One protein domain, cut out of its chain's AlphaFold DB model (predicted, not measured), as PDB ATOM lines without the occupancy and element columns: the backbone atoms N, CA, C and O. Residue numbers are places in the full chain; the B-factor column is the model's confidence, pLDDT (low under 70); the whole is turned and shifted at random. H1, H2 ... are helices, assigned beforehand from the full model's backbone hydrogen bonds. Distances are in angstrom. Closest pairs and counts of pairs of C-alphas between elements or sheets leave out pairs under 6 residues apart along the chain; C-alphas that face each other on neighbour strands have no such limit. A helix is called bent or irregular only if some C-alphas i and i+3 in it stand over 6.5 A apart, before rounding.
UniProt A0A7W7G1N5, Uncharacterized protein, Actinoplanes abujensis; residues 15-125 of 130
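Overview. This is residues 15 to 125 of the 130 residues of an uncharacterized protein of Actinoplanes abujensis (UniProt A0A7W7G1N5). What shape do these coordinates draw? It is an up-and-down bundle of five helices, each running against the one before it: H1, H2, H3 and H4 form a four-cornered ring, and H5 packs on the side of H3 and H4 away from H1 and H2. The packing is part aligned, part crossed, and residues 106 to 111, between H4 and H5, stick out. What is the make-up? The printed part has 111 residues with five named helices, H1 to H5 in that order, and no named strand; the class is all helix. How large and how tight is it? It is compact, with a radius of gyration of the C-alphas of 13.8 A, and spans 42 by 31 by 25 A.

Arrangement. Which helix is the hub, and what does it touch first? The hub is H4, residues 84 to 105, touching four other helices. It touches H1, residues 15 to 27, closest at the C-alphas of Ala 22 and Ala 98, 4.6 A apart; they run opposite ways at a steep tilt of 35.2 degrees, only just past shallow. With its residues 87 to 94 alone it touches residues 31 to 38 alone of H2, residues 31 to 50, where the closest C-alphas, of Pro 31 and Val 91, are 6.1 A apart; they run the same way at a steep tilt of 45 degrees. What else does the hub touch? With residues 86 to 94 alone it touches residues 72 to 76 alone of H3, residues 61 to 77, a hairpin at a shallow tilt of 16 degrees, closest at the C-alphas of Met 76 and Ala 90, 5.7 A apart. With residues 100 to 105 alone it touches residues 112 to 116 alone of H5, residues 112 to 124, a hairpin at a shallow tilt of 24 degrees, closest at the C-alphas of Val 104 and Val 113, 5.5 A apart. How do the others stand to each other? H1 and H2 touch as a hairpin at a shallow tilt of 10 degrees, and H2 and H3 touch as one at 30 degrees, also shallow, with the closest C-alphas those of Val 25 and Ala 37, 5.2 A, and of Ala 42 and Ser 66, 4.7 A. H3, with residues 61 to 68 alone, touches H5, closest at the C-alphas of Ile 68 and Leu 121, 6.0 A apart; they run the same way at a steep tilt of 37 degrees, only just past shallow. H1 and H3, H1 and H5, and H2 and H5 are apart. What do the backbone N and O atoms show? In H1, H2, H4 and H5 every O i to N i+4 pair is within hydrogen-bond range, and in H3 12 of 13 are.

Along the chain. How long is each helix? From first to last C-alpha, H4 measures 31.7 A, H2 28.4 A, H3 24.3 A, H1 18.4 A and H5 16.3 A. Is any bent? No helix is bent or irregular, but H5 only just: C-alphas 121 and 124 are 6.2 A apart. Where are the anchor points? H1 begins at C-alpha 15, (38.445, -37.661, -27.776), H4 begins at C-alpha 84, (40.867, -35.379, -60.132), and H5 ends at C-alpha 124, (30.492, -46.998, -45.063).

Size, cuts and confidence. How far does it reach? The two C-alphas farthest apart, of Gly 55 and Pro 84, are 43.9 A apart. Is the printed part whole, and are its links long? Residues 15 to 125 have no cut; the link from H1 to H2 is tight, and those from H2 to H3, H3 to H4 and H4 to H5 are short. Where is the model least sure? The mean pLDDT of the printed part is 90.9, and residues 55 to 59 and 80 to 82 are under 70.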
ATOM      1  N   LEU A  15      39.582 -38.231 -27.036       94.81
ATOM      2  CA  LEU A  15      38.445 -37.661 -27.776       94.81
ATOM      3  C   LEU A  15      38.662 -36.189 -28.159       94.81
ATOM      4  O   LEU A  15      38.285 -35.769 -29.251       94.81
ATOM      5  N   ALA A  16      39.316 -35.409 -27.292       96.62
ATOM      6  CA  ALA A  16      39.656 -34.020 -27.591       96.62
ATOM      7  C   ALA A  16      40.702 -33.922 -28.714       96.62
ATOM      8  O   ALA A  16      40.559 -33.094 -29.614       96.62
ATOM      9  N   ALA A  17      41.717 -34.792 -28.695       97.31
ATOM     10  CA  ALA A  17      42.716 -34.878 -29.754       97.31
ATOM     11  C   ALA A  17      42.101 -35.358 -31.083       97.31
ATOM     12  O   ALA A  17      42.354 -34.755 -32.121       97.31
ATOM     13  N   ALA A  18      41.222 -36.364 -31.051       97.44
ATOM     14  CA  ALA A  18      40.487 -36.842 -32.220       97.44
ATOM     15  C   ALA A  18      39.599 -35.737 -32.817       97.44
ATOM     16  O   ALA A  18      39.561 -35.536 -34.028       97.44
ATOM     17  N   ALA A  19      38.929 -34.944 -31.973       98.38
ATOM     18  CA  ALA A  19      38.189 -33.767 -32.418       98.38
ATOM     19  C   ALA A  19      39.103 -32.686 -33.023       98.38
ATOM     20  O   ALA A  19      38.713 -32.002 -33.968       98.38
ATOM     21  N   ALA A  20      40.303 -32.473 -32.479       98.38
ATOM     22  CA  ALA A  20      41.270 -31.547 -33.066       98.38
ATOM     23  C   ALA A  20      41.717 -32.027 -34.455       98.38
ATOM     24  O   ALA A  20      41.741 -31.232 -35.393       98.38
ATOM     25  N   GLN A  21      41.957 -33.327 -34.608       98.25
ATOM     26  CA  GLN A  21      42.364 -33.911 -35.879       98.25
ATOM     27  C   GLN A  21      41.262 -33.836 -36.943       98.25
ATOM     28  O   GLN A  21      41.530 -33.436 -38.073       98.25
ATOM     29  N   ALA A  22      40.002 -34.087 -36.571       98.56
ATOM     30  CA  ALA A  22      38.860 -33.866 -37.461       98.56
ATOM     31  C   ALA A  22      38.806 -32.419 -37.983       98.56
ATOM     32  O   ALA A  22      38.566 -32.186 -39.165       98.56
ATOM     33  N   ARG A  23      39.087 -31.426 -37.126       98.69
ATOM     34  CA  ARG A  23      39.143 -30.017 -37.555       98.69
ATOM     35  C   ARG A  23      40.285 -29.749 -38.534       98.69
ATOM     36  O   ARG A  23      40.098 -28.933 -39.431       98.69
ATOM     37  N   LEU A  24      41.425 -30.427 -38.395       98.62
ATOM     38  CA  LEU A  24      42.532 -30.318 -39.353       98.62
ATOM     39  C   LEU A  24      42.145 -30.883 -40.725       98.62
ATOM     40  O   LEU A  24      42.395 -30.222 -41.728       98.62
ATOM     41  N   VAL A  25      41.445 -32.021 -40.772       98.31
ATOM     42  CA  VAL A  25      40.898 -32.583 -42.024       98.31
ATOM     43  C   VAL A  25      39.951 -31.590 -42.709       98.31
ATOM     44  O   VAL A  25      40.024 -31.387 -43.919       98.31
ATOM     45  N   LEU A  26      39.078 -30.925 -41.945       98.50
ATOM     46  CA  LEU A  26      38.160 -29.916 -42.492       98.50
ATOM     47  C   LEU A  26      38.870 -28.633 -42.950       98.50
ATOM     48  O   LEU A  26      38.404 -27.983 -43.885       98.50
ATOM     49  N   ALA A  27      39.974 -28.263 -42.300       98.12
ATOM     50  CA  ALA A  27      40.759 -27.072 -42.621       98.12
ATOM     51  C   ALA A  27      41.761 -27.283 -43.770       98.12
ATOM     52  O   ALA A  27      42.288 -26.300 -44.297       98.12
ATOM     53  N   ALA A  28      42.037 -28.530 -44.161       97.00
ATOM     54  CA  ALA A  28      42.977 -28.851 -45.228       97.00
ATOM     55  C   ALA A  28      42.546 -28.233 -46.572       97.00
ATOM     56  O   ALA A  28      41.408 -28.400 -47.020       97.00
ATOM     57  N   GLY A  29      43.466 -27.506 -47.211       91.44
ATOM     58  CA  GLY A  29      43.189 -26.706 -48.411       91.44
ATOM     59  C   GLY A  29      43.161 -27.493 -49.720       91.44
ATOM     60  O   GLY A  29      42.563 -27.034 -50.693       91.44
ATOM     61  N   ASP A  30      43.767 -28.678 -49.742       91.19
ATOM     62  CA  ASP A  30      43.923 -29.511 -50.931       91.19
ATOM     63  C   ASP A  30      43.862 -31.016 -50.580       91.19
ATOM     64  O   ASP A  30      43.802 -31.377 -49.395       91.19
ATOM     65  N   PRO A  31      43.804 -31.906 -51.590       91.00
ATOM     66  CA  PRO A  31      43.704 -33.345 -51.360       91.00
ATOM     67  C   PRO A  31      44.894 -33.964 -50.618       91.00
ATOM     68  O   PRO A  31      44.669 -34.828 -49.774       91.00
ATOM     69  N   ASP A  32      46.126 -33.514 -50.871       91.25
ATOM     70  CA  ASP A  32      47.323 -34.063 -50.220       91.25
ATOM     71  C   ASP A  32      47.343 -33.688 -48.733       91.25
ATOM     72  O   ASP A  32      47.510 -34.544 -47.868       91.25
ATOM     73  N   ALA A  33      47.054 -32.428 -48.406       95.00
ATOM     74  CA  ALA A  33      46.901 -31.976 -47.027       95.00
ATOM     75  C   ALA A  33      45.745 -32.691 -46.305       95.00
ATOM     76  O   ALA A  33      45.824 -32.944 -45.101       95.00
ATOM     77  N   THR A  34      44.665 -33.021 -47.024       96.00
ATOM     78  CA  THR A  34      43.539 -33.784 -46.461       96.00
ATOM     79  C   THR A  34      43.970 -35.213 -46.129       96.00
ATOM     80  O   THR A  34      43.646 -35.711 -45.051       96.00
ATOM     81  N   TYR A  35      44.731 -35.845 -47.025       94.44
ATOM     82  CA  TYR A  35      45.290 -37.179 -46.835       94.44
ATOM     83  C   TYR A  35      46.228 -37.240 -45.625       94.44
ATOM     84  O   TYR A  35      46.001 -38.054 -44.733       94.44
ATOM     85  N   GLU A  36      47.203 -36.330 -45.529       96.69
ATOM     86  CA  GLU A  36      48.129 -36.262 -44.388       96.69
ATOM     87  C   GLU A  36      47.380 -36.066 -43.059       96.69
ATOM     88  O   GLU A  36      47.629 -36.770 -42.080       96.69
ATOM     89  N   ALA A  37      46.382 -35.174 -43.030       97.94
ATOM     90  CA  ALA A  37      45.557 -34.977 -41.839       97.94
ATOM     91  C   ALA A  37      44.771 -36.243 -41.445       97.94
ATOM     92  O   ALA A  37      44.577 -36.492 -40.248       97.94
ATOM     93  N   GLY A  38      44.329 -37.038 -42.425       97.38
ATOM     94  CA  GLY A  38      43.690 -38.336 -42.208       97.38
ATOM     95  C   GLY A  38      44.652 -39.404 -41.697       97.38
ATOM     96  O   GLY A  38      44.313 -40.106 -40.745       97.38
ATOM     97  N   LEU A  39      45.864 -39.484 -42.255       97.50
ATOM     98  CA  LEU A  39      46.914 -40.388 -41.777       97.50
ATOM     99  C   LEU A  39      47.279 -40.094 -40.322       97.50
ATOM    100  O   LEU A  39      47.379 -41.009 -39.504       97.50
ATOM    101  N   ASP A  40      47.413 -38.817 -39.971       98.31
ATOM    102  CA  ASP A  40      47.655 -38.398 -38.595       98.31
ATOM    103  C   ASP A  40      46.502 -38.793 -37.658       98.31
ATOM    104  O   ASP A  40      46.744 -39.155 -36.501       98.31
ATOM    105  N   PHE A  41      45.255 -38.789 -38.148       98.31
ATOM    106  CA  PHE A  41      44.097 -39.295 -37.403       98.31
ATOM    107  C   PHE A  41      44.199 -40.802 -37.186       98.31
ATOM    108  O   PHE A  41      44.167 -41.253 -36.036       98.31
ATOM    109  N   ALA A  42      44.395 -41.576 -38.252       97.31
ATOM    110  CA  ALA A  42      44.578 -43.020 -38.155       97.31
ATOM    111  C   ALA A  42      45.724 -43.364 -37.184       97.31
ATOM    112  O   ALA A  42      45.563 -44.191 -36.287       97.31
ATOM    113  N   GLY A  43      46.848 -42.648 -37.274       96.75
ATOM    114  CA  GLY A  43      47.998 -42.807 -36.388       96.75
ATOM    115  C   GLY A  43      47.715 -42.431 -34.930       96.75
ATOM    116  O   GLY A  43      48.176 -43.119 -34.017       96.75
ATOM    117  N   LEU A  44      46.959 -41.358 -34.675       97.25
ATOM    118  CA  LEU A  44      46.506 -40.988 -33.329       97.25
ATOM    119  C   LEU A  44      45.664 -42.107 -32.703       97.25
ATOM    120  O   LEU A  44      45.922 -42.499 -31.563       97.25
ATOM    121  N   ALA A  45      44.691 -42.622 -33.453       95.31
ATOM    122  CA  ALA A  45      43.802 -43.690 -33.013       95.31
ATOM    123  C   ALA A  45      44.555 -45.014 -32.802       95.31
ATOM    124  O   ALA A  45      44.425 -45.629 -31.745       95.31
ATOM    125  N   GLY A  46      45.446 -45.387 -33.725       93.06
ATOM    126  CA  GLY A  46      46.284 -46.580 -33.604       93.06
ATOM    127  C   GLY A  46      47.230 -46.539 -32.398       93.06
ATOM    128  O   GLY A  46      47.405 -47.543 -31.705       93.06
ATOM    129  N   ARG A  47      47.801 -45.371 -32.067       92.81
ATOM    130  CA  ARG A  47      48.597 -45.203 -30.835       92.81
ATOM    131  C   ARG A  47      47.747 -45.332 -29.572       92.81
ATOM    132  O   ARG A  47      48.214 -45.917 -28.596       92.81
ATOM    133  N   ALA A  48      46.530 -44.789 -29.577       90.94
ATOM    134  CA  ALA A  48      45.599 -44.924 -28.459       90.94
ATOM    135  C   ALA A  48      45.178 -46.389 -28.251       90.94
ATOM    136  O   ALA A  48      45.215 -46.859 -27.116       90.94
ATOM    137  N   LEU A  49      44.905 -47.120 -29.336       87.50
ATOM    138  CA  LEU A  49      44.657 -48.562 -29.315       87.50
ATOM    139  C   LEU A  49      45.850 -49.337 -28.732       87.50
ATOM    140  O   LEU A  49      45.687 -50.151 -27.831       87.50
ATOM    141  N   GLY A  50      47.077 -49.051 -29.179       84.88
ATOM    142  CA  GLY A  50      48.283 -49.707 -28.656       84.88
ATOM    143  C   GLY A  50      48.567 -49.427 -27.171       84.88
ATOM    144  O   GLY A  50      49.339 -50.148 -26.539       84.88
ATOM    145  N   ALA A  51      47.951 -48.389 -26.597       83.00
ATOM    146  CA  ALA A  51      48.039 -48.080 -25.173       83.00
ATOM    147  C   ALA A  51      47.031 -48.866 -24.314       83.00
ATOM    148  O   ALA A  51      47.169 -48.854 -23.081       83.00
ATOM    149  N   ALA A  52      46.057 -49.543 -24.937       77.06
ATOM    150  CA  ALA A  52      45.058 -50.354 -24.257       77.06
ATOM    151  C   ALA A  52      45.722 -51.463 -23.414       77.06
ATOM    152  O   ALA A  52      46.738 -52.048 -23.814       77.06
ATOM    153  N   PRO A  53      45.199 -51.770 -22.213       73.00
ATOM    154  CA  PRO A  53      45.665 -52.913 -21.440       73.00
ATOM    155  C   PRO A  53      45.482 -54.230 -22.213       73.00
ATOM    156  O   PRO A  53      44.482 -54.433 -22.895       73.00
ATOM    157  N   ALA A  54      46.429 -55.160 -22.065       70.44
ATOM    158  CA  ALA A  54      46.305 -56.485 -22.667       70.44
ATOM    159  C   ALA A  54      45.032 -57.198 -22.169       70.44
ATOM    160  O   ALA A  54      44.801 -57.274 -20.960       70.44
ATOM    161  N   GLY A  55      44.246 -57.741 -23.102       64.81
ATOM    162  CA  GLY A  55      42.992 -58.446 -22.817       64.81
ATOM    163  C   GLY A  55      41.726 -57.585 -22.877       64.81
ATOM    164  O   GLY A  55      40.650 -58.119 -22.620       64.81
ATOM    165  N   GLU A  56      41.824 -56.295 -23.216       61.72
ATOM    166  CA  GLU A  56      40.646 -55.473 -23.530       61.72
ATOM    167  C   GLU A  56      40.131 -55.747 -24.957       61.72
ATOM    168  O   GLU A  56      40.924 -56.084 -25.845       61.72
ATOM    169  N   PRO A  57      38.805 -55.680 -25.183       58.84
ATOM    170  CA  PRO A  57      38.211 -56.021 -26.468       58.84
ATOM    171  C   PRO A  57      38.614 -55.043 -27.579       58.84
ATOM    172  O   PRO A  57      38.671 -53.837 -27.378       58.84
ATOM    173  N   ILE A  58      38.777 -55.588 -28.790       55.41
ATOM    174  CA  ILE A  58      39.114 -54.892 -30.050       55.41
ATOM    175  C   ILE A  58      38.037 -53.860 -30.476       55.41
ATOM    176  O   ILE A  58      38.233 -53.121 -31.429       55.41
ATOM    177  N   ALA A  59      36.900 -53.786 -29.780       57.78
ATOM    178  CA  ALA A  59      35.736 -52.974 -30.149       57.78
ATOM    179  C   ALA A  59      35.668 -51.601 -29.443       57.78
ATOM    180  O   ALA A  59      34.580 -51.050 -29.272       57.78
ATOM    181  N   ASP A  60      36.796 -51.061 -28.984       80.62
ATOM    182  CA  ASP A  60      36.832 -49.732 -28.370       80.62
ATOM    183  C   ASP A  60      36.907 -48.590 -29.402       80.62
ATOM    184  O   ASP A  60      37.187 -48.784 -30.587       80.62
ATOM    185  N   PHE A  61      36.593 -47.366 -28.968       91.88
ATOM    186  CA  PHE A  61      36.536 -46.200 -29.855       91.88
ATOM    187  C   PHE A  61      37.868 -45.927 -30.577       91.88
ATOM    188  O   PHE A  61      37.825 -45.624 -31.772       91.88
ATOM    189  N   PRO A  62      39.044 -46.032 -29.919       92.56
ATOM    190  CA  PRO A  62      40.329 -45.979 -30.609       92.56
ATOM    191  C   PRO A  62      40.471 -46.996 -31.743       92.56
ATOM    192  O   PRO A  62      40.917 -46.613 -32.824       92.56
ATOM    193  N   ALA A  63      40.075 -48.255 -31.541       91.44
ATOM    194  CA  ALA A  63      40.135 -49.263 -32.594       91.44
ATOM    195  C   ALA A  63      39.243 -48.903 -33.788       91.44
ATOM    196  O   ALA A  63      39.723 -48.855 -34.921       91.44
ATOM    197  N   ALA A  64      37.977 -48.567 -33.526       93.50
ATOM    198  CA  ALA A  64      37.024 -48.204 -34.569       93.50
ATOM    199  C   ALA A  64      37.506 -47.002 -35.395       93.50
ATOM    200  O   ALA A  64      37.515 -47.049 -36.624       93.50
ATOM    201  N   LEU A  65      37.980 -45.944 -34.729       96.31
ATOM    202  CA  LEU A  65      38.536 -44.774 -35.410       96.31
ATOM    203  C   LEU A  65      39.810 -45.114 -36.188       96.31
ATOM    204  O   LEU A  65      39.997 -44.592 -37.282       96.31
ATOM    205  N   SER A  66      40.674 -45.992 -35.668       95.56
ATOM    206  CA  SER A  66      41.882 -46.414 -36.386       95.56
ATOM    207  C   SER A  66      41.544 -47.116 -37.698       95.56
ATOM    208  O   SER A  66      42.255 -46.914 -38.679       95.56
ATOM    209  N   TRP A  67      40.489 -47.931 -37.724       95.12
ATOM    210  CA  TRP A  67      40.064 -48.642 -38.929       95.12
ATOM    211  C   TRP A  67      39.345 -47.722 -39.909       95.12
ATOM    212  O   TRP A  67      39.738 -47.675 -41.067       95.12
ATOM    213  N   ILE A  68      38.379 -46.924 -39.439       97.06
ATOM    214  CA  ILE A  68      37.651 -45.961 -40.283       97.06
ATOM    215  C   ILE A  68      38.631 -45.027 -41.000       97.06
ATOM    216  O   ILE A  68      38.573 -44.875 -42.218       97.06
ATOM    217  N   TRP A  69      39.557 -44.412 -40.258       97.94
ATOM    218  CA  TRP A  69      40.501 -43.468 -40.853       97.94
ATOM    219  C   TRP A  69      41.547 -44.148 -41.735       97.94
ATOM    220  O   TRP A  69      41.950 -43.540 -42.720       97.94
ATOM    221  N   GLY A  70      41.919 -45.399 -41.444       96.62
ATOM    222  CA  GLY A  70      42.736 -46.211 -42.347       96.62
ATOM    223  C   GLY A  70      42.038 -46.468 -43.687       96.62
ATOM    224  O   GLY A  70      42.610 -46.174 -44.731       96.62
ATOM    225  N   SER A  71      40.773 -46.909 -43.672       96.19
ATOM    226  CA  SER A  71      39.998 -47.126 -44.904       96.19
ATOM    227  C   SER A  71      39.841 -45.847 -45.723       96.19
ATOM    228  O   SER A  71      40.008 -45.860 -46.939       96.19
ATOM    229  N   LEU A  72      39.562 -44.725 -45.060       96.25
ATOM    230  CA  LEU A  72      39.415 -43.432 -45.724       96.25
ATOM    231  C   LEU A  72      40.718 -42.960 -46.388       96.25
ATOM    232  O   LEU A  72      40.676 -42.360 -47.461       96.25
ATOM    233  N   THR A  73      41.878 -43.221 -45.778       95.06
ATOM    234  CA  THR A  73      43.170 -42.937 -46.420       95.06
ATOM    235  C   THR A  73      43.482 -43.924 -47.544       95.06
ATOM    236  O   THR A  73      44.017 -43.511 -48.570       95.06
ATOM    237  N   ASP A  74      43.067 -45.188 -47.423       93.88
ATOM    238  CA  ASP A  74      43.234 -46.184 -48.486       93.88
ATOM    239  C   ASP A  74      42.443 -45.809 -49.755       93.88
ATOM    240  O   ASP A  74      42.915 -46.045 -50.867       93.88
ATOM    241  N   GLU A  75      41.275 -45.163 -49.631       91.56
ATOM    242  CA  GLU A  75      40.514 -44.643 -50.784       91.56
ATOM    243  C   GLU A  75      41.315 -43.622 -51.614       91.56
ATOM    244  O   GLU A  75      41.225 -43.599 -52.848       91.56
ATOM    245  N   MET A  76      42.117 -42.787 -50.943       87.25
ATOM    246  CA  MET A  76      43.024 -41.835 -51.595       87.25
ATOM    247  C   MET A  76      44.196 -42.549 -52.280       87.25
ATOM    248  O   MET A  76      44.663 -42.083 -53.321       87.25
ATOM    249  N   ASP A  77      44.653 -43.674 -51.726       87.88
ATOM    250  CA  ASP A  77      45.784 -44.452 -52.242       87.88
ATOM    251  C   ASP A  77      45.403 -45.520 -53.278       87.88
ATOM    252  O   ASP A  77      46.277 -46.074 -53.954       87.88
ATOM    253  N   ALA A  78      44.108 -45.790 -53.451       84.19
ATOM    254  CA  ALA A  78      43.611 -46.776 -54.398       84.19
ATOM    255  C   ALA A  78      44.070 -46.484 -55.848       84.19
ATOM    256  O   ALA A  78      44.246 -45.318 -56.231       84.19
ATOM    257  N   PRO A  79      44.240 -47.523 -56.698       74.19
ATOM    258  CA  PRO A  79      44.661 -47.357 -58.089       74.19
ATOM    259  C   PRO A  79      43.835 -46.291 -58.819       74.19
ATOM    260  O   PRO A  79      42.616 -46.401 -58.903       74.19
ATOM    261  N   GLY A  80      44.513 -45.264 -59.344       65.06
ATOM    262  CA  GLY A  80      43.876 -44.033 -59.834       65.06
ATOM    263  C   GLY A  80      44.153 -42.792 -58.970       65.06
ATOM    264  O   GLY A  80      43.754 -41.691 -59.352       65.06
ATOM    265  N   ARG A  81      44.915 -42.925 -57.871       62.72
ATOM    266  CA  ARG A  81      45.502 -41.814 -57.095       62.72
ATOM    267  C   ARG A  81      46.064 -40.712 -58.005       62.72
ATOM    268  O   ARG A  81      46.883 -40.970 -58.886       62.72
ATOM    269  N   GLY A  82      45.617 -39.476 -57.779       59.38
ATOM    270  CA  GLY A  82      45.950 -38.303 -58.600       59.38
ATOM    271  C   GLY A  82      44.964 -38.013 -59.740       59.38
ATOM    272  O   GLY A  82      45.021 -36.929 -60.320       59.38
ATOM    273  N   ALA A  83      44.022 -38.918 -60.038       74.94
ATOM    274  CA  ALA A  83      42.881 -38.599 -60.890       74.94
ATOM    275  C   ALA A  83      41.967 -37.589 -60.165       74.94
ATOM    276  O   ALA A  83      41.557 -37.854 -59.028       74.94
ATOM    277  N   PRO A  84      41.609 -36.452 -60.797       73.50
ATOM    278  CA  PRO A  84      40.867 -35.379 -60.132       73.50
ATOM    279  C   PRO A  84      39.557 -35.837 -59.480       73.50
ATOM    280  O   PRO A  84      39.264 -35.455 -58.349       73.50
ATOM    281  N   ASP A  85      38.795 -36.696 -60.159       81.38
ATOM    282  CA  ASP A  85      37.466 -37.110 -59.699       81.38
ATOM    283  C   ASP A  85      37.522 -38.090 -58.520       81.38
ATOM    284  O   ASP A  85      36.706 -37.988 -57.601       81.38
ATOM    285  N   GLN A  86      38.507 -38.995 -58.506       80.62
ATOM    286  CA  GLN A  86      38.721 -39.930 -57.398       80.62
ATOM    287  C   GLN A  86      39.223 -39.190 -56.158       80.62
ATOM    288  O   GLN A  86      38.641 -39.337 -55.085       80.62
ATOM    289  N   GLY A  87      40.246 -38.343 -56.311       84.88
ATOM    290  CA  GLY A  87      40.770 -37.545 -55.201       84.88
ATOM    291  C   GLY A  87      39.696 -36.632 -54.610       84.88
ATOM    292  O   GLY A  87      39.534 -36.558 -53.396       84.88
ATOM    293  N   ALA A  88      38.877 -35.998 -55.454       88.69
ATOM    294  CA  ALA A  88      37.760 -35.189 -54.980       88.69
ATOM    295  C   ALA A  88      36.690 -36.018 -54.249       88.69
ATOM    296  O   ALA A  88      36.082 -35.514 -53.305       88.69
ATOM    297  N   ALA A  89      36.421 -37.257 -54.672       89.88
ATOM    298  CA  ALA A  89      35.469 -38.139 -53.999       89.88
ATOM    299  C   ALA A  89      35.962 -38.577 -52.616       89.88
ATOM    300  O   ALA A  89      35.235 -38.389 -51.641       89.88
ATOM    301  N   ALA A  90      37.201 -39.056 -52.518       91.50
ATOM    302  CA  ALA A  90      37.794 -39.477 -51.254       91.50
ATOM    303  C   ALA A  90      37.938 -38.296 -50.268       91.50
ATOM    304  O   ALA A  90      37.542 -38.402 -49.108       91.50
ATOM    305  N   VAL A  91      38.329 -37.102 -50.741       94.75
ATOM    306  CA  VAL A  91      38.320 -35.873 -49.918       94.75
ATOM    307  C   VAL A  91      36.923 -35.553 -49.380       94.75
ATOM    308  O   VAL A  91      36.779 -35.185 -48.211       94.75
ATOM    309  N   ARG A  92      35.869 -35.682 -50.201       96.19
ATOM    310  CA  ARG A  92      34.490 -35.485 -49.720       96.19
ATOM    311  C   ARG A  92      34.133 -36.501 -48.639       96.19
ATOM    312  O   ARG A  92      33.475 -36.121 -47.672       96.19
ATOM    313  N   HIS A  93      34.576 -37.747 -48.779       96.00
ATOM    314  CA  HIS A  93      34.295 -38.804 -47.817       96.00
ATOM    315  C   HIS A  93      34.977 -38.540 -46.465       96.00
ATOM    316  O   HIS A  93      34.309 -38.515 -45.432       96.00
ATOM    317  N   MET A  94      36.263 -38.178 -46.481       98.12
ATOM    318  CA  MET A  94      37.022 -37.785 -45.286       98.12
ATOM    319  C   MET A  94      36.413 -36.574 -44.572       98.12
ATOM    320  O   MET A  94      36.280 -36.557 -43.347       98.12
ATOM    321  N   ARG A  95      35.999 -35.551 -45.330       98.50
ATOM    322  CA  ARG A  95      35.356 -34.359 -44.756       98.50
ATOM    323  C   ARG A  95      33.982 -34.671 -44.168       98.50
ATOM    324  O   ARG A  95      33.627 -34.098 -43.139       98.50
ATOM    325  N   ARG A  96      33.224 -35.587 -44.778       98.56
ATOM    326  CA  ARG A  96      31.957 -36.079 -44.225       98.56
ATOM    327  C   ARG A  96      32.192 -36.793 -42.893       98.56
ATOM    328  O   ARG A  96      31.575 -36.404 -41.908       98.56
ATOM    329  N   ALA A  97      33.137 -37.733 -42.838       98.56
ATOM    330  CA  ALA A  97      33.509 -38.425 -41.604       98.56
ATOM    331  C   ALA A  97      33.929 -37.441 -40.498       98.56
ATOM    332  O   ALA A  97      33.413 -37.490 -39.384       98.56
ATOM    333  N   ALA A  98      34.805 -36.479 -40.814       98.75
ATOM    334  CA  ALA A  98      35.244 -35.462 -39.859       98.75
ATOM    335  C   ALA A  98      34.094 -34.583 -39.339       98.75
ATOM    336  O   ALA A  98      34.049 -34.267 -38.150       98.75
ATOM    337  N   THR A  99      33.178 -34.179 -40.223       98.81
ATOM    338  CA  THR A  99      32.016 -33.354 -39.858       98.81
ATOM    339  C   THR A  99      31.093 -34.122 -38.921       98.81
ATOM    340  O   THR A  99      30.823 -33.667 -37.812       98.81
ATOM    341  N   GLU A 100      30.681 -35.319 -39.332       98.62
ATOM    342  CA  GLU A 100      29.781 -36.169 -38.557       98.62
ATOM    343  C   GLU A 100      30.399 -36.556 -37.204       98.62
ATOM    344  O   GLU A 100      29.709 -36.539 -36.187       98.62
ATOM    345  N   TRP A 101      31.711 -36.821 -37.149       98.38
ATOM    346  CA  TRP A 101      32.428 -37.071 -35.896       98.38
ATOM    347  C   TRP A 101      32.302 -35.905 -34.904       98.38
ATOM    348  O   TRP A 101      32.011 -36.104 -33.722       98.38
ATOM    349  N   LEU A 102      32.507 -34.671 -35.375       98.62
ATOM    350  CA  LEU A 102      32.384 -33.478 -34.535       98.62
ATOM    351  C   LEU A 102      30.941 -33.255 -34.063       98.62
ATOM    352  O   LEU A 102      30.739 -32.839 -32.921       98.62
ATOM    353  N   GLU A 103      29.956 -33.554 -34.910       98.50
ATOM    354  CA  GLU A 103      28.536 -33.475 -34.560       98.50
ATOM    355  C   GLU A 103      28.163 -34.484 -33.469       98.50
ATOM    356  O   GLU A 103      27.546 -34.106 -32.470       98.50
ATOM    357  N   VAL A 104      28.575 -35.753 -33.599       97.44
ATOM    358  CA  VAL A 104      28.231 -36.778 -32.600       97.44
ATOM    359  C   VAL A 104      28.959 -36.593 -31.274       97.44
ATOM    360  O   VAL A 104      28.378 -36.894 -30.235       97.44
ATOM    361  N   LEU A 105      30.177 -36.038 -31.275       95.44
ATOM    362  CA  LEU A 105      30.875 -35.672 -30.038       95.44
ATOM    363  C   LEU A 105      30.170 -34.550 -29.264       95.44
ATOM    364  O   LEU A 105      30.244 -34.517 -28.036       95.44
ATOM    365  N   GLY A 106      29.519 -33.620 -29.965       93.31
ATOM    366  CA  GLY A 106      28.734 -32.544 -29.354       93.31
ATOM    367  C   GLY A 106      27.284 -32.926 -29.049       93.31
ATOM    368  O   GLY A 106      26.552 -32.123 -28.465       93.31
ATOM    369  N   SER A 107      26.849 -34.119 -29.456       95.38
ATOM    370  CA  SER A 107      25.456 -34.537 -29.350       95.38
ATOM    371  C   SER A 107      25.069 -34.853 -27.901       95.38
ATOM    372  O   SER A 107      25.784 -35.587 -27.218       95.38
ATOM    373  N   PRO A 108      23.902 -34.381 -27.422       93.25
ATOM    374  CA  PRO A 108      23.375 -34.777 -26.119       93.25
ATOM    375  C   PRO A 108      22.759 -36.186 -26.134       93.25
ATOM    376  O   PRO A 108      22.336 -36.674 -25.087       93.25
ATOM    377  N   VAL A 109      22.644 -36.826 -27.306       94.19
ATOM    378  CA  VAL A 109      21.994 -38.131 -27.456       94.19
ATOM    379  C   VAL A 109      22.920 -39.240 -26.939       94.19
ATOM    380  O   VAL A 109      24.010 -39.430 -27.489       94.19
ATOM    381  N   PRO A 110      22.499 -40.020 -25.925       89.38
ATOM    382  CA  PRO A 110      23.284 -41.149 -25.440       89.38
ATOM    383  C   PRO A 110      23.569 -42.156 -26.559       89.38
ATOM    384  O   PRO A 110      22.673 -42.528 -27.313       89.38
ATOM    385  N   GLY A 111      24.821 -42.602 -26.661       91.31
ATOM    386  CA  GLY A 111      25.232 -43.593 -27.660       91.31
ATOM    387  C   GLY A 111      25.430 -43.053 -29.080       91.31
ATOM    388  O   GLY A 111      25.762 -43.845 -29.956       91.31
ATOM    389  N   ALA A 112      25.304 -41.741 -29.325       95.19
ATOM    390  CA  ALA A 112      25.517 -41.153 -30.655       95.19
ATOM    391  C   ALA A 112      26.890 -41.507 -31.255       95.19
ATOM    392  O   ALA A 112      26.983 -41.839 -32.433       95.19
ATOM    393  N   VAL A 113      27.942 -41.494 -30.429       95.19
ATOM    394  CA  VAL A 113      29.294 -41.867 -30.865       95.19
ATOM    395  C   VAL A 113      29.371 -43.347 -31.243       95.19
ATOM    396  O   VAL A 113      29.894 -43.677 -32.300       95.19
ATOM    397  N   ALA A 114      28.801 -44.239 -30.430       93.81
ATOM    398  CA  ALA A 114      28.793 -45.670 -30.730       93.81
ATOM    399  C   ALA A 114      28.015 -45.975 -32.022       93.81
ATOM    400  O   ALA A 114      28.491 -46.737 -32.855       93.81
ATOM    401  N   ALA A 115      26.865 -45.323 -32.228       95.00
ATOM    402  CA  ALA A 115      26.073 -45.462 -33.449       95.00
ATOM    403  C   ALA A 115      26.802 -44.919 -34.693       95.00
ATOM    404  O   ALA A 115      26.713 -45.513 -35.766       95.00
ATOM    405  N   TYR A 116      27.540 -43.811 -34.554       97.06
ATOM    406  CA  TYR A 116      28.416 -43.305 -35.612       97.06
ATOM    407  C   TYR A 116      29.482 -44.334 -35.985       97.06
ATOM    408  O   TYR A 116      29.643 -44.628 -37.167       97.06
ATOM    409  N   LEU A 117      30.178 -44.892 -34.990       95.94
ATOM    410  CA  LEU A 117      31.261 -45.846 -35.219       95.94
ATOM    411  C   LEU A 117      30.749 -47.147 -35.849       95.94
ATOM    412  O   LEU A 117      31.360 -47.607 -36.807       95.94
ATOM    413  N   ASP A 118      29.626 -47.696 -35.371       94.81
ATOM    414  CA  ASP A 118      29.008 -48.906 -35.943       94.81
ATOM    415  C   ASP A 118      28.645 -48.703 -37.419       94.81
ATOM    416  O   ASP A 118      29.076 -49.471 -38.280       94.81
ATOM    417  N   ARG A 119      27.922 -47.617 -37.733       96.88
ATOM    418  CA  ARG A 119      27.533 -47.314 -39.114       96.88
ATOM    419  C   ARG A 119      28.755 -47.113 -40.007       96.88
ATOM    420  O   ARG A 119      28.800 -47.669 -41.099       96.88
ATOM    421  N   TRP A 120      29.737 -46.327 -39.571       97.31
ATOM    422  CA  TRP A 120      30.919 -46.064 -40.391       97.31
ATOM    423  C   TRP A 120      31.741 -47.322 -40.642       97.31
ATOM    424  O   TRP A 120      32.105 -47.575 -41.783       97.31
ATOM    425  N   LEU A 121      31.982 -48.142 -39.620       95.00
ATOM    426  CA  LEU A 121      32.708 -49.397 -39.794       95.00
ATOM    427  C   LEU A 121      31.995 -50.339 -40.764       95.00
ATOM    428  O   LEU A 121      32.617 -50.858 -41.688       95.00
ATOM    429  N   HIS A 122      30.704 -50.571 -40.554       94.38
ATOM    430  CA  HIS A 122      30.017 -51.674 -41.218       94.38
ATOM    431  C   HIS A 122      29.343 -51.279 -42.527       94.38
ATOM    432  O   HIS A 122      29.319 -52.071 -43.465       94.38
ATOM    433  N   GLU A 123      28.786 -50.074 -42.607       95.88
ATOM    434  CA  GLU A 123      28.010 -49.639 -43.771       95.88
ATOM    435  C   GLU A 123      28.845 -48.794 -44.732       95.88
ATOM    436  O   GLU A 123      28.745 -48.989 -45.939       95.88
ATOM    437  N   GLU A 124      29.681 -47.888 -44.216       96.00
ATOM    438  CA  GLU A 124      30.492 -46.998 -45.063       96.00
ATOM    439  C   GLU A 124      31.833 -47.647 -45.451       96.00
ATOM    440  O   GLU A 124      32.210 -47.625 -46.619       96.00
ATOM    441  N   CYS A 125      32.536 -48.272 -44.498       94.00
ATOM    442  CA  CYS A 125      33.816 -48.950 -44.740       94.00
ATOM    443  C   CYS A 125      33.663 -50.437 -45.114       94.00
ATOM    444  O   CYS A 125      34.598 -51.033 -45.645       94.00
TER     445      CYS A 125